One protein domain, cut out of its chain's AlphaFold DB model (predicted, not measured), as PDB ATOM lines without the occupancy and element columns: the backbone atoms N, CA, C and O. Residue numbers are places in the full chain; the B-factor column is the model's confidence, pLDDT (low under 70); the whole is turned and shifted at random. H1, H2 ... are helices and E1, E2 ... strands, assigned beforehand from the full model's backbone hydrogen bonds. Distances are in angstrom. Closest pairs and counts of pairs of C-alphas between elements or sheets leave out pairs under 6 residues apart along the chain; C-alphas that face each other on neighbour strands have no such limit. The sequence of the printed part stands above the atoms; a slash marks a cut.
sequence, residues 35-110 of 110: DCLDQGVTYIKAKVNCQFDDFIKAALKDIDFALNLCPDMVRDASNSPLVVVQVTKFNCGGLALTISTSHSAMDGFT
ATOM      1  N   ASP A  35      17.915  -9.793 -21.694       91.38
ATOM      2  CA  ASP A  35      18.529  -8.499 -21.954       91.38
ATOM      3  C   ASP A  35      19.428  -8.619 -23.189       91.38
ATOM      4  O   ASP A  35      20.482  -9.259 -23.173       91.38
ATOM      5  N   CYS A  36      18.987  -8.020 -24.296       92.12
ATOM      6  CA  CYS A  36      19.678  -8.051 -25.585       92.12
ATOM      7  C   CYS A  36      20.660  -6.876 -25.708       92.12
ATOM      8  O   CYS A  36      20.457  -5.970 -26.510       92.12
ATOM      9  N   LEU A  37      21.700  -6.868 -24.871       92.00
ATOM     10  CA  LEU A  37      22.688  -5.779 -24.787       92.00
ATOM     11  C   LEU A  37      23.983  -6.074 -25.566       92.00
ATOM     12  O   LEU A  37      25.051  -5.600 -25.187       92.00
ATOM     13  N   ASP A  38      23.901  -6.901 -26.611       89.69
ATOM     14  CA  ASP A  38      25.028  -7.282 -27.478       89.69
ATOM     15  C   ASP A  38      26.268  -7.806 -26.724       89.69
ATOM     16  O   ASP A  38      27.411  -7.633 -27.144       89.69
ATOM     17  N   GLN A  39      26.051  -8.515 -25.612       91.44
ATOM     18  CA  GLN A  39      27.122  -9.098 -24.786       91.44
ATOM     19  C   GLN A  39      27.851 -10.260 -25.482       91.44
ATOM     20  O   GLN A  39      28.880 -10.742 -25.002       91.44
ATOM     21  N   GLY A  40      27.314 -10.719 -26.612       89.12
ATOM     22  CA  GLY A  40      27.909 -11.723 -27.476       89.12
ATOM     23  C   GLY A  40      27.738 -13.153 -26.971       89.12
ATOM     24  O   GLY A  40      27.159 -13.425 -25.914       89.12
ATOM     25  N   VAL A  41      28.276 -14.072 -27.767       89.19
ATOM     26  CA  VAL A  41      28.319 -15.513 -27.491       89.19
ATOM     27  C   VAL A  41      29.715 -15.910 -27.030       89.19
ATOM     28  O   VAL A  41      30.710 -15.308 -27.445       89.19
ATOM     29  N   THR A  42      29.820 -16.954 -26.212       89.38
ATOM     30  CA  THR A  42      31.143 -17.482 -25.859       89.38
ATOM     31  C   THR A  42      31.639 -18.370 -26.984       89.38
ATOM     32  O   THR A  42      30.974 -19.329 -27.370       89.38
ATOM     33  N   TYR A  43      32.831 -18.074 -27.490       89.62
ATOM     34  CA  TYR A  43      33.486 -18.867 -28.519       89.62
ATOM     35  C   TYR A  43      34.790 -19.463 -27.989       89.62
ATOM     36  O   TYR A  43      35.706 -18.736 -27.602       89.62
ATOM     37  N   ILE A  44      34.877 -20.790 -27.983       90.94
ATOM     38  CA  ILE A  44      35.994 -21.550 -27.421       90.94
ATOM     39  C   ILE A  44      36.724 -22.273 -28.548       90.94
ATOM     40  O   ILE A  44      36.118 -22.951 -29.376       90.94
ATOM     41  N   LYS A  45      38.053 -22.163 -28.562       92.62
ATOM     42  CA  LYS A  45      38.920 -22.995 -29.399       92.62
ATOM     43  C   LYS A  45      39.619 -24.012 -28.509       92.62
ATOM     44  O   LYS A  45      40.360 -23.629 -27.608       92.62
ATOM     45  N   ALA A  46      39.409 -25.290 -28.787       92.50
ATOM     46  CA  ALA A  46      40.007 -26.395 -28.057       92.50
ATOM     47  C   ALA A  46      40.842 -27.279 -28.991       92.50
ATOM     48  O   ALA A  46      40.664 -27.294 -30.213       92.50
ATOM     49  N   LYS A  47      41.764 -28.040 -28.407       94.56
ATOM     50  CA  LYS A  47      42.533 -29.069 -29.105       94.56
ATOM     51  C   LYS A  47      42.576 -30.316 -28.236       94.56
ATOM     52  O   LYS A  47      42.877 -30.216 -27.051       94.56
ATOM     53  N   VAL A  48      42.319 -31.473 -28.835       93.31
ATOM     54  CA  VAL A  48      42.374 -32.772 -28.155       93.31
ATOM     55  C   VAL A  48      43.502 -33.621 -28.716       93.31
ATOM     56  O   VAL A  48      43.810 -33.572 -29.908       93.31
ATOM     57  N   ASN A  49      44.132 -34.403 -27.843       93.56
ATOM     58  CA  ASN A  49      45.267 -35.251 -28.196       93.56
ATOM     59  C   ASN A  49      44.820 -36.658 -28.631       93.56
ATOM     60  O   ASN A  49      45.290 -37.661 -28.100       93.56
ATOM     61  N   CYS A  50      43.882 -36.736 -29.570       94.00
ATOM     62  CA  CYS A  50      43.409 -37.994 -30.144       94.00
ATOM     63  C   CYS A  50      43.062 -37.831 -31.631       94.00
ATOM     64  O   CYS A  50      42.994 -36.713 -32.159       94.00
ATOM     65  N   GLN A  51      42.891 -38.962 -32.317       96.31
ATOM     66  CA  GLN A  51      42.352 -38.999 -33.674       96.31
ATOM     67  C   GLN A  51      40.825 -38.898 -33.628       96.31
ATOM     68  O   GLN A  51      40.193 -39.401 -32.698       96.31
ATOM     69  N   PHE A  52      40.231 -38.280 -34.650       95.38
ATOM     70  CA  PHE A  52      38.775 -38.159 -34.758       95.38
ATOM     71  C   PHE A  52      38.083 -39.533 -34.781       95.38
ATOM     72  O   PHE A  52      37.132 -39.755 -34.039       95.38
ATOM     73  N   ASP A  53      38.615 -40.489 -35.545       96.25
ATOM     74  CA  ASP A  53      38.038 -41.835 -35.651       96.25
ATOM     75  C   ASP A  53      38.029 -42.584 -34.314       96.25
ATOM     76  O   ASP A  53      37.077 -43.299 -34.002       96.25
ATOM     77  N   ASP A  54      39.080 -42.420 -33.510       96.06
ATOM     78  CA  ASP A  54      39.172 -43.055 -32.194       96.06
ATOM     79  C   ASP A  54      38.175 -42.434 -31.217       96.06
ATOM     80  O   ASP A  54      37.520 -43.150 -30.458       96.06
ATOM     81  N   PHE A  55      38.004 -41.112 -31.291       95.62
ATOM     82  CA  PHE A  55      36.989 -40.402 -30.527       95.62
ATOM     83  C   PHE A  55      35.576 -40.893 -30.869       95.62
ATOM     84  O   PHE A  55      34.815 -41.228 -29.964       95.62
ATOM     85  N   ILE A  56      35.235 -41.014 -32.157       95.00
ATOM     86  CA  ILE A  56      33.915 -41.500 -32.587       95.00
ATOM     87  C   ILE A  56      33.680 -42.943 -32.134       95.00
ATOM     88  O   ILE A  56      32.608 -43.259 -31.625       95.00
ATOM     89  N   LYS A  57      34.678 -43.827 -32.247       96.75
ATOM     90  CA  LYS A  57      34.565 -45.209 -31.745       96.75
ATOM     91  C   LYS A  57      34.313 -45.267 -30.239       96.75
ATOM     92  O   LYS A  57      33.615 -46.176 -29.793       96.75
ATOM     93  N   ALA A  58      34.895 -44.354 -29.462       95.31
ATOM     94  CA  ALA A  58      34.630 -44.249 -28.030       95.31
ATOM     95  C   ALA A  58      33.210 -43.724 -27.766       95.31
ATOM     96  O   ALA A  58      32.466 -44.364 -27.030       95.31
ATOM     97  N   ALA A  59      32.798 -42.655 -28.454       94.62
ATOM     98  CA  ALA A  59      31.458 -42.074 -28.336       94.62
ATOM     99  C   ALA A  59      30.327 -43.039 -28.747       94.62
ATOM    100  O   ALA A  59      29.242 -43.013 -28.181       94.62
ATOM    101  N   LEU A  60      30.570 -43.930 -29.712       95.50
ATOM    102  CA  LEU A  60      29.603 -44.963 -30.108       95.50
ATOM    103  C   LEU A  60      29.428 -46.067 -29.056       95.50
ATOM    104  O   LEU A  60      28.423 -46.774 -29.081       95.50
ATOM    105  N   LYS A  61      30.410 -46.253 -28.169       96.94
ATOM    106  CA  LYS A  61      30.323 -47.206 -27.053       96.94
ATOM    107  C   LYS A  61      29.699 -46.569 -25.820       96.94
ATOM    108  O   LYS A  61      28.991 -47.250 -25.089       96.94
ATOM    109  N   ASP A  62      29.990 -45.294 -25.607       96.19
ATOM    110  CA  ASP A  62      29.502 -44.492 -24.500       96.19
ATOM    111  C   ASP A  62      29.176 -43.089 -25.018       96.19
ATOM    112  O   ASP A  62      30.075 -42.300 -25.307       96.19
ATOM    113  N   ILE A  63      27.887 -42.791 -25.172       91.50
ATOM    114  CA  ILE A  63      27.447 -41.520 -25.752       91.50
ATOM    115  C   ILE A  63      27.805 -40.327 -24.861       91.50
ATOM    116  O   ILE A  63      28.069 -39.243 -25.381       91.50
ATOM    117  N   ASP A  64      27.918 -40.535 -23.545       92.50
ATOM    118  CA  ASP A  64      28.317 -39.489 -22.604       92.50
ATOM    119  C   ASP A  64      29.779 -39.080 -22.825       92.50
ATOM    120  O   ASP A  64      30.164 -37.945 -22.544       92.50
ATOM    121  N   PHE A  65      30.590 -39.938 -23.455       92.06
ATOM    122  CA  PHE A  65      31.937 -39.574 -23.887       92.06
ATOM    123  C   PHE A  65      31.938 -38.393 -24.871       92.06
ATOM    124  O   PHE A  65      32.908 -37.629 -24.906       92.06
ATOM    125  N   ALA A  66      30.856 -38.195 -25.638       91.12
ATOM    126  CA  ALA A  66      30.713 -37.045 -26.527       91.12
ATOM    127  C   ALA A  66      30.659 -35.711 -25.762       91.12
ATOM    128  O   ALA A  66      31.117 -34.688 -26.279       91.12
ATOM    129  N   LEU A  67      30.179 -35.726 -24.510       90.12
ATOM    130  CA  LEU A  67      30.084 -34.541 -23.654       90.12
ATOM    131  C   LEU A  67      31.457 -33.959 -23.300       90.12
ATOM    132  O   LEU A  67      31.539 -32.775 -23.004       90.12
ATOM    133  N   ASN A  68      32.554 -34.717 -23.445       89.38
ATOM    134  CA  ASN A  68      33.919 -34.192 -23.281       89.38
ATOM    135  C   ASN A  68      34.275 -33.075 -24.283       89.38
ATOM    136  O   ASN A  68      35.260 -32.360 -24.096       89.38
ATOM    137  N   LEU A  69      33.511 -32.935 -25.371       90.56
ATOM    138  CA  LEU A  69      33.647 -31.835 -26.330       90.56
ATOM    139  C   LEU A  69      32.706 -30.662 -26.041       90.56
ATOM    140  O   LEU A  69      32.743 -29.673 -26.779       90.56
ATOM    141  N   CYS A  70      31.846 -30.776 -25.031       85.25
ATOM    142  CA  CYS A  70      30.910 -29.740 -24.634       85.25
ATOM    143  C   CYS A  70      31.462 -28.995 -23.414       85.25
ATOM    144  O   CYS A  70      31.770 -29.626 -22.406       85.25
ATOM    145  N   PRO A  71      31.624 -27.666 -23.481       78.25
ATOM    146  CA  PRO A  71      31.964 -26.892 -22.298       78.25
ATOM    147  C   PRO A  71      30.780 -26.893 -21.324       78.25
ATOM    148  O   PRO A  71      29.631 -26.723 -21.740       78.25
ATOM    149  N   ASP A  72      31.065 -27.029 -20.028       70.62
ATOM    150  CA  ASP A  72      30.045 -26.851 -18.995       70.62
ATOM    151  C   ASP A  72      29.469 -25.436 -19.082       70.62
ATOM    152  O   ASP A  72      30.166 -24.430 -18.906       70.62
ATOM    153  N   MET A  73      28.168 -25.354 -19.342       65.31
ATOM    154  CA  MET A  73      27.433 -24.108 -19.186       65.31
ATOM    155  C   MET A  73      27.323 -23.839 -17.693       65.31
ATOM    156  O   MET A  73      26.713 -24.620 -16.965       65.31
ATOM    157  N   VAL A  74      27.881 -22.729 -17.210       59.31
ATOM    158  CA  VAL A  74      27.590 -22.272 -15.846       59.31
ATOM    159  C   VAL A  74      26.113 -21.880 -15.825       59.31
ATOM    160  O   VAL A  74      25.742 -20.842 -16.361       59.31
ATOM    161  N   ARG A  75      25.249 -22.739 -15.284       56.44
ATOM    162  CA  ARG A  75      23.785 -22.587 -15.373       56.44
ATOM    163  C   ARG A  75      23.212 -21.484 -14.473       56.44
ATOM    164  O   ARG A  75      22.121 -21.010 -14.762       56.44
ATOM    165  N   ASP A  76      23.967 -21.028 -13.471       53.72
ATOM    166  CA  ASP A  76      23.413 -20.271 -12.333       53.72
ATOM    167  C   ASP A  76      24.015 -18.872 -12.101       53.72
ATOM    168  O   ASP A  76      23.810 -18.279 -11.042       53.72
ATOM    169  N   ALA A  77      24.746 -18.295 -13.058       59.56
ATOM    170  CA  ALA A  77      25.139 -16.889 -12.947       59.56
ATOM    171  C   ALA A  77      24.134 -16.013 -13.702       59.56
ATOM    172  O   ALA A  77      23.835 -16.265 -14.868       59.56
ATOM    173  N   SER A  78      23.694 -14.913 -13.086       62.88
ATOM    174  CA  SER A  78      22.861 -13.846 -13.676       62.88
ATOM    175  C   SER A  78      23.497 -13.127 -14.886       62.88
ATOM    176  O   SER A  78      23.055 -12.063 -15.302       62.88
ATOM    177  N   ASN A  79      24.558 -13.701 -15.457       74.81
ATOM    178  CA  ASN A  79      25.313 -13.200 -16.594       74.81
ATOM    179  C   ASN A  79      25.853 -14.343 -17.486       74.81
ATOM    180  O   ASN A  79      26.808 -14.154 -18.247       74.81
ATOM    181  N   SER A  80      25.272 -15.544 -17.392       83.81
ATOM    182  CA  SER A  80      25.685 -16.691 -18.203       83.81
ATOM    183  C   SER A  80      25.270 -16.544 -19.670       83.81
ATOM    184  O   SER A  80      24.127 -16.172 -19.947       83.81
ATOM    185  N   PRO A  81      26.172 -16.840 -20.624       88.81
ATOM    186  CA  PRO A  81      25.868 -16.771 -22.051       88.81
ATOM    187  C   PRO A  81      24.731 -17.728 -22.419       88.81
ATOM    188  O   PRO A  81      24.712 -18.873 -21.975       88.81
ATOM    189  N   LEU A  82      23.813 -17.267 -23.272       89.75
ATOM    190  CA  LEU A  82      22.726 -18.107 -23.782       89.75
ATOM    191  C   LEU A  82      23.212 -19.140 -24.796       89.75
ATOM    192  O   LEU A  82      22.617 -20.211 -24.894       89.75
ATOM    193  N   VAL A  83      24.287 -18.820 -25.520       90.25
ATOM    194  CA  VAL A  83      24.913 -19.690 -26.515       90.25
ATOM    195  C   VAL A  83      26.418 -19.746 -26.285       90.25
ATOM    196  O   VAL A  83      27.097 -18.717 -26.185       90.25
ATOM    197  N   VAL A  84      26.949 -20.964 -26.249       90.94
ATOM    198  CA  VAL A  84      28.383 -21.243 -26.250       90.94
ATOM    199  C   VAL A  84      28.710 -22.128 -27.440       90.94
ATOM    200  O   VAL A  84      28.082 -23.159 -27.664       90.94
ATOM    201  N   VAL A  85      29.714 -21.717 -28.204       90.81
ATOM    202  CA  VAL A  85      30.205 -22.430 -29.379       90.81
ATOM    203  C   VAL A  85      31.638 -22.859 -29.118       90.81
ATOM    204  O   VAL A  85      32.508 -22.020 -28.890       90.81
ATOM    205  N   GLN A  86      31.913 -24.154 -29.209       92.94
ATOM    206  CA  GLN A  86      33.262 -24.694 -29.116       92.94
ATOM    207  C   GLN A  86      33.678 -25.335 -30.434       92.94
ATOM    208  O   GLN A  86      32.970 -26.167 -30.992       92.94
ATOM    209  N   VAL A  87      34.869 -24.980 -30.908       94.25
ATOM    210  CA  VAL A  87      35.542 -25.654 -32.019       94.25
ATOM    211  C   VAL A  87      36.720 -26.430 -31.459       94.25
ATOM    212  O   VAL A  87      37.688 -25.841 -30.977       94.25
ATOM    213  N   THR A  88      36.650 -27.752 -31.551       95.38
ATOM    214  CA  THR A  88      37.695 -28.657 -31.078       95.38
ATOM    215  C   THR A  88      38.457 -29.249 -32.255       95.38
ATOM    216  O   THR A  88      37.860 -29.871 -33.130       95.38
ATOM    217  N   LYS A  89      39.781 -29.076 -32.275       96.94
ATOM    218  CA  LYS A  89      40.666 -29.635 -33.303       96.94
ATOM    219  C   LYS A  89      41.322 -30.935 -32.845       96.94
ATOM    220  O   LYS A  89      41.908 -30.992 -31.764       96.94
ATOM    221  N   PHE A  90      41.279 -31.945 -33.705       96.94
ATOM    222  CA  PHE A  90      41.914 -33.251 -33.518       96.94
ATOM    223  C   PHE A  90      43.303 -33.292 -34.165       96.94
ATOM    224  O   PHE A  90      43.639 -32.462 -35.018       96.94
ATOM    225  N   ASN A  91      44.117 -34.284 -33.798       95.31
ATOM    226  CA  ASN A  91      45.480 -34.423 -34.326       95.31
ATOM    227  C   ASN A  91      45.519 -34.733 -35.832       95.31
ATOM    228  O   ASN A  91      46.423 -34.256 -36.515       95.31
ATOM    229  N   CYS A  92      44.517 -35.438 -36.371       95.62
ATOM    230  CA  CYS A  92      44.339 -35.634 -37.817       95.62
ATOM    231  C   CYS A  92      43.973 -34.353 -38.584       95.62
ATOM    232  O   CYS A  92      43.842 -34.390 -39.803       95.62
ATOM    233  N   GLY A  93      43.749 -33.230 -37.896       94.75
ATOM    234  CA  GLY A  93      43.204 -32.012 -38.494       94.75
ATOM    235  C   GLY A  93      41.676 -31.982 -38.566       94.75
ATOM    236  O   GLY A  93      41.131 -30.941 -38.930       94.75
ATOM    237  N   GLY A  94      40.994 -33.064 -38.170       95.19
ATOM    238  CA  GLY A  94      39.541 -33.096 -38.003       95.19
ATOM    239  C   GLY A  94      39.046 -32.046 -37.004       95.19
ATOM    240  O   GLY A  94      39.800 -31.578 -36.142       95.19
ATOM    241  N   LEU A  95      37.774 -31.674 -37.124       95.12
ATOM    242  CA  LEU A  95      37.126 -30.662 -36.294       95.12
ATOM    243  C   LEU A  95      35.813 -31.207 -35.734       95.12
ATOM    244  O   LEU A  95      35.054 -31.845 -36.456       95.12
ATOM    245  N   ALA A  96      35.529 -30.890 -34.475       94.44
ATOM    246  CA  ALA A  96      34.195 -30.996 -33.900       94.44
ATOM    247  C   ALA A  96      33.688 -29.605 -33.525       94.44
ATOM    248  O   ALA A  96      34.420 -28.814 -32.925       94.44
ATOM    249  N   LEU A  97      32.442 -29.324 -33.894       94.00
ATOM    250  CA  LEU A  97      31.712 -28.125 -33.508       94.00
ATOM    251  C   LEU A  97      30.659 -28.528 -32.478       94.00
ATOM    252  O   LEU A  97      29.774 -29.318 -32.796       94.00
ATOM    253  N   THR A  98      30.749 -27.967 -31.279       92.62
ATOM    254  CA  THR A  98      29.757 -28.161 -30.221       92.62
ATOM    255  C   THR A  98      29.040 -26.847 -29.970       92.62
ATOM    256  O   THR A  98      29.686 -25.804 -29.844       92.62
ATOM    257  N   ILE A  99      27.713 -26.899 -29.896       90.81
ATOM    258  CA  ILE A  99      26.862 -25.757 -29.571       90.81
ATOM    259  C   ILE A  99      26.083 -26.130 -28.319       90.81
ATOM    260  O   ILE A  99      25.436 -27.173 -28.281       90.81
ATOM    261  N   SER A 100      26.175 -25.284 -27.305       90.12
ATOM    262  CA  SER A 100      25.416 -25.422 -26.073       90.12
ATOM    263  C   SER A 100      24.524 -24.205 -25.909       90.12
ATOM    264  O   SER A 100      24.995 -23.069 -26.028       90.12
ATOM    265  N   THR A 101      23.235 -24.443 -25.690       89.69
ATOM    266  CA  THR A 101      22.208 -23.405 -25.612       89.69
ATOM    267  C   THR A 101      21.418 -23.524 -24.317       89.69
ATOM    268  O   THR A 101      21.237 -24.608 -23.758       89.69
ATOM    269  N   SER A 102      20.930 -22.391 -23.821       88.56
ATOM    270  CA  SER A 102      19.948 -22.404 -22.743       88.56
ATOM    271  C   SER A 102      18.599 -22.899 -23.263       88.56
ATOM    272  O   SER A 102      17.946 -22.205 -24.042       88.56
ATOM    273  N   HIS A 103      18.136 -24.048 -22.760       87.31
ATOM    274  CA  HIS A 103      16.819 -24.598 -23.104       87.31
ATOM    275  C   HIS A 103      15.654 -23.678 -22.692       87.31
ATOM    276  O   HIS A 103      14.561 -23.749 -23.244       87.31
ATOM    277  N   SER A 104      15.872 -22.787 -21.718       86.00
ATOM    278  CA  SER A 104      14.883 -21.774 -21.330       86.00
ATOM    279  C   SER A 104      14.721 -20.668 -22.381       86.00
ATOM    280  O   SER A 104      13.735 -19.941 -22.330       86.00
ATOM    281  N   ALA A 105      15.678 -20.523 -23.306       86.69
ATOM    282  CA  ALA A 105      15.648 -19.530 -24.380       86.69
ATOM    283  C   ALA A 105      15.472 -20.144 -25.780       86.69
ATOM    284  O   ALA A 105      14.932 -19.475 -26.658       86.69
ATOM    285  N   MET A 106      15.945 -21.373 -26.010       89.38
ATOM    286  CA  MET A 106      15.970 -22.027 -27.324       89.38
ATOM    287  C   MET A 106      15.617 -23.508 -27.179       89.38
ATOM    288  O   MET A 106      16.181 -24.190 -26.326       89.38
ATOM    289  N   ASP A 107      14.713 -24.011 -28.014       90.31
ATOM    290  CA  ASP A 107      14.435 -25.445 -28.105       90.31
ATOM    291  C   ASP A 107      15.321 -26.118 -29.173       90.31
ATOM    292  O   ASP A 107      16.244 -25.511 -29.709       90.31
ATOM    293  N   GLY A 108      15.071 -27.395 -29.471       89.06
ATOM    294  CA  GLY A 108      15.830 -28.121 -30.496       89.06
ATOM    295  C   GLY A 108      15.488 -27.749 -31.946       89.06
ATOM    296  O   GLY A 108      16.178 -28.214 -32.850       89.06
ATOM    297  N   PHE A 109      14.420 -26.981 -32.183       91.62
ATOM    298  CA  PHE A 109      14.031 -26.510 -33.517       91.62
ATOM    299  C   PHE A 109      14.584 -25.112 -33.826       91.62
ATOM    300  O   PHE A 109      14.842 -24.807 -34.991       91.62
ATOM    301  N   THR A 110      14.734 -24.285 -32.791       84.75
ATOM    302  CA  THR A 110      15.258 -22.912 -32.835       84.75
ATOM    303  C   THR A 110      16.699 -22.858 -33.342       84.75
ATOM    304  O   THR A 110      16.979 -21.987 -34.198       84.75
TER     305      THR A 110
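What this domain is: This is residues 35 to 110 of the 110 residues of the protein "omega-hydroxypalmitate O-feruloyl transferase-like" of Nicotiana sylvestris (UniProt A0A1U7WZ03). A narrow three-stranded sheet has two short helices, H1 and H2, meeting in a corner near one end; H2 reaches back to graze the sheet, and a long loop, residues 70 to 82, returns to the sheet's other end. The printed part has 76 residues with E1, H1, H2, E2 and E3 along the chain; the sheet's order is E1, E2, E3, mixed. The class is mixed, helices and strands, with under half of the residues in named elements. The whole is loose, radius of gyration of the C-alphas 14.3 A, and elongated, spanning 41 by 23 by 22 A.

How they stand to each other: E2, residues 83 to 89, is the inner strand. E1, residues 42 to 47, is parallel to it at 17 degrees, with N 44 and O 85 within hydrogen-bond range at 2.8 A. E3, residues 95 to 101, is antiparallel to E2 at 166 degrees, with N 86 and O 98 at 2.8 A; the two form a hairpin. H2, residues 63 to 69, is on the sheet but only grazes it with residues 66 to 69; its closest C-alphas to E3 are Leu 69 and Thr 98, 6.6 A. H1, residues 52 to 59, is not on the sheet and is apart from E2. H1 and H2 only just touch, only at the corner by their link, with 3 pairs of C-alphas within 8 A, the closest Ala 59 and Phe 65 at 5.1 A; they run opposite ways at a steep tilt of 46 degrees. E1, H1, H2 and E2 make a strand-helix-strand unit, two parallel neighbour strands with helices between, its crossover right-handed. Every O i to N i+4 pair is within range in H1, but 0 of 3 in H2, where 4 of 4 O i to N i+3 pairs are.

Where its parts are: E1 begins at C-alpha 42, (31.143, -17.482, -25.859), and spans 16.6 A; E2 spans 19.8 A and E3 19.7 A, ending at C-alpha 101, (22.208, -23.405, -25.612). H1 spans 10.5 A and H2 11.5 A.

The domain as a whole: The C-alphas farthest apart, Leu 37 and Lys 61, are 42.2 A apart. The printed part has no cut; the link H2 to E2 is long, and residues 73 to 78 are under 70 in pLDDT.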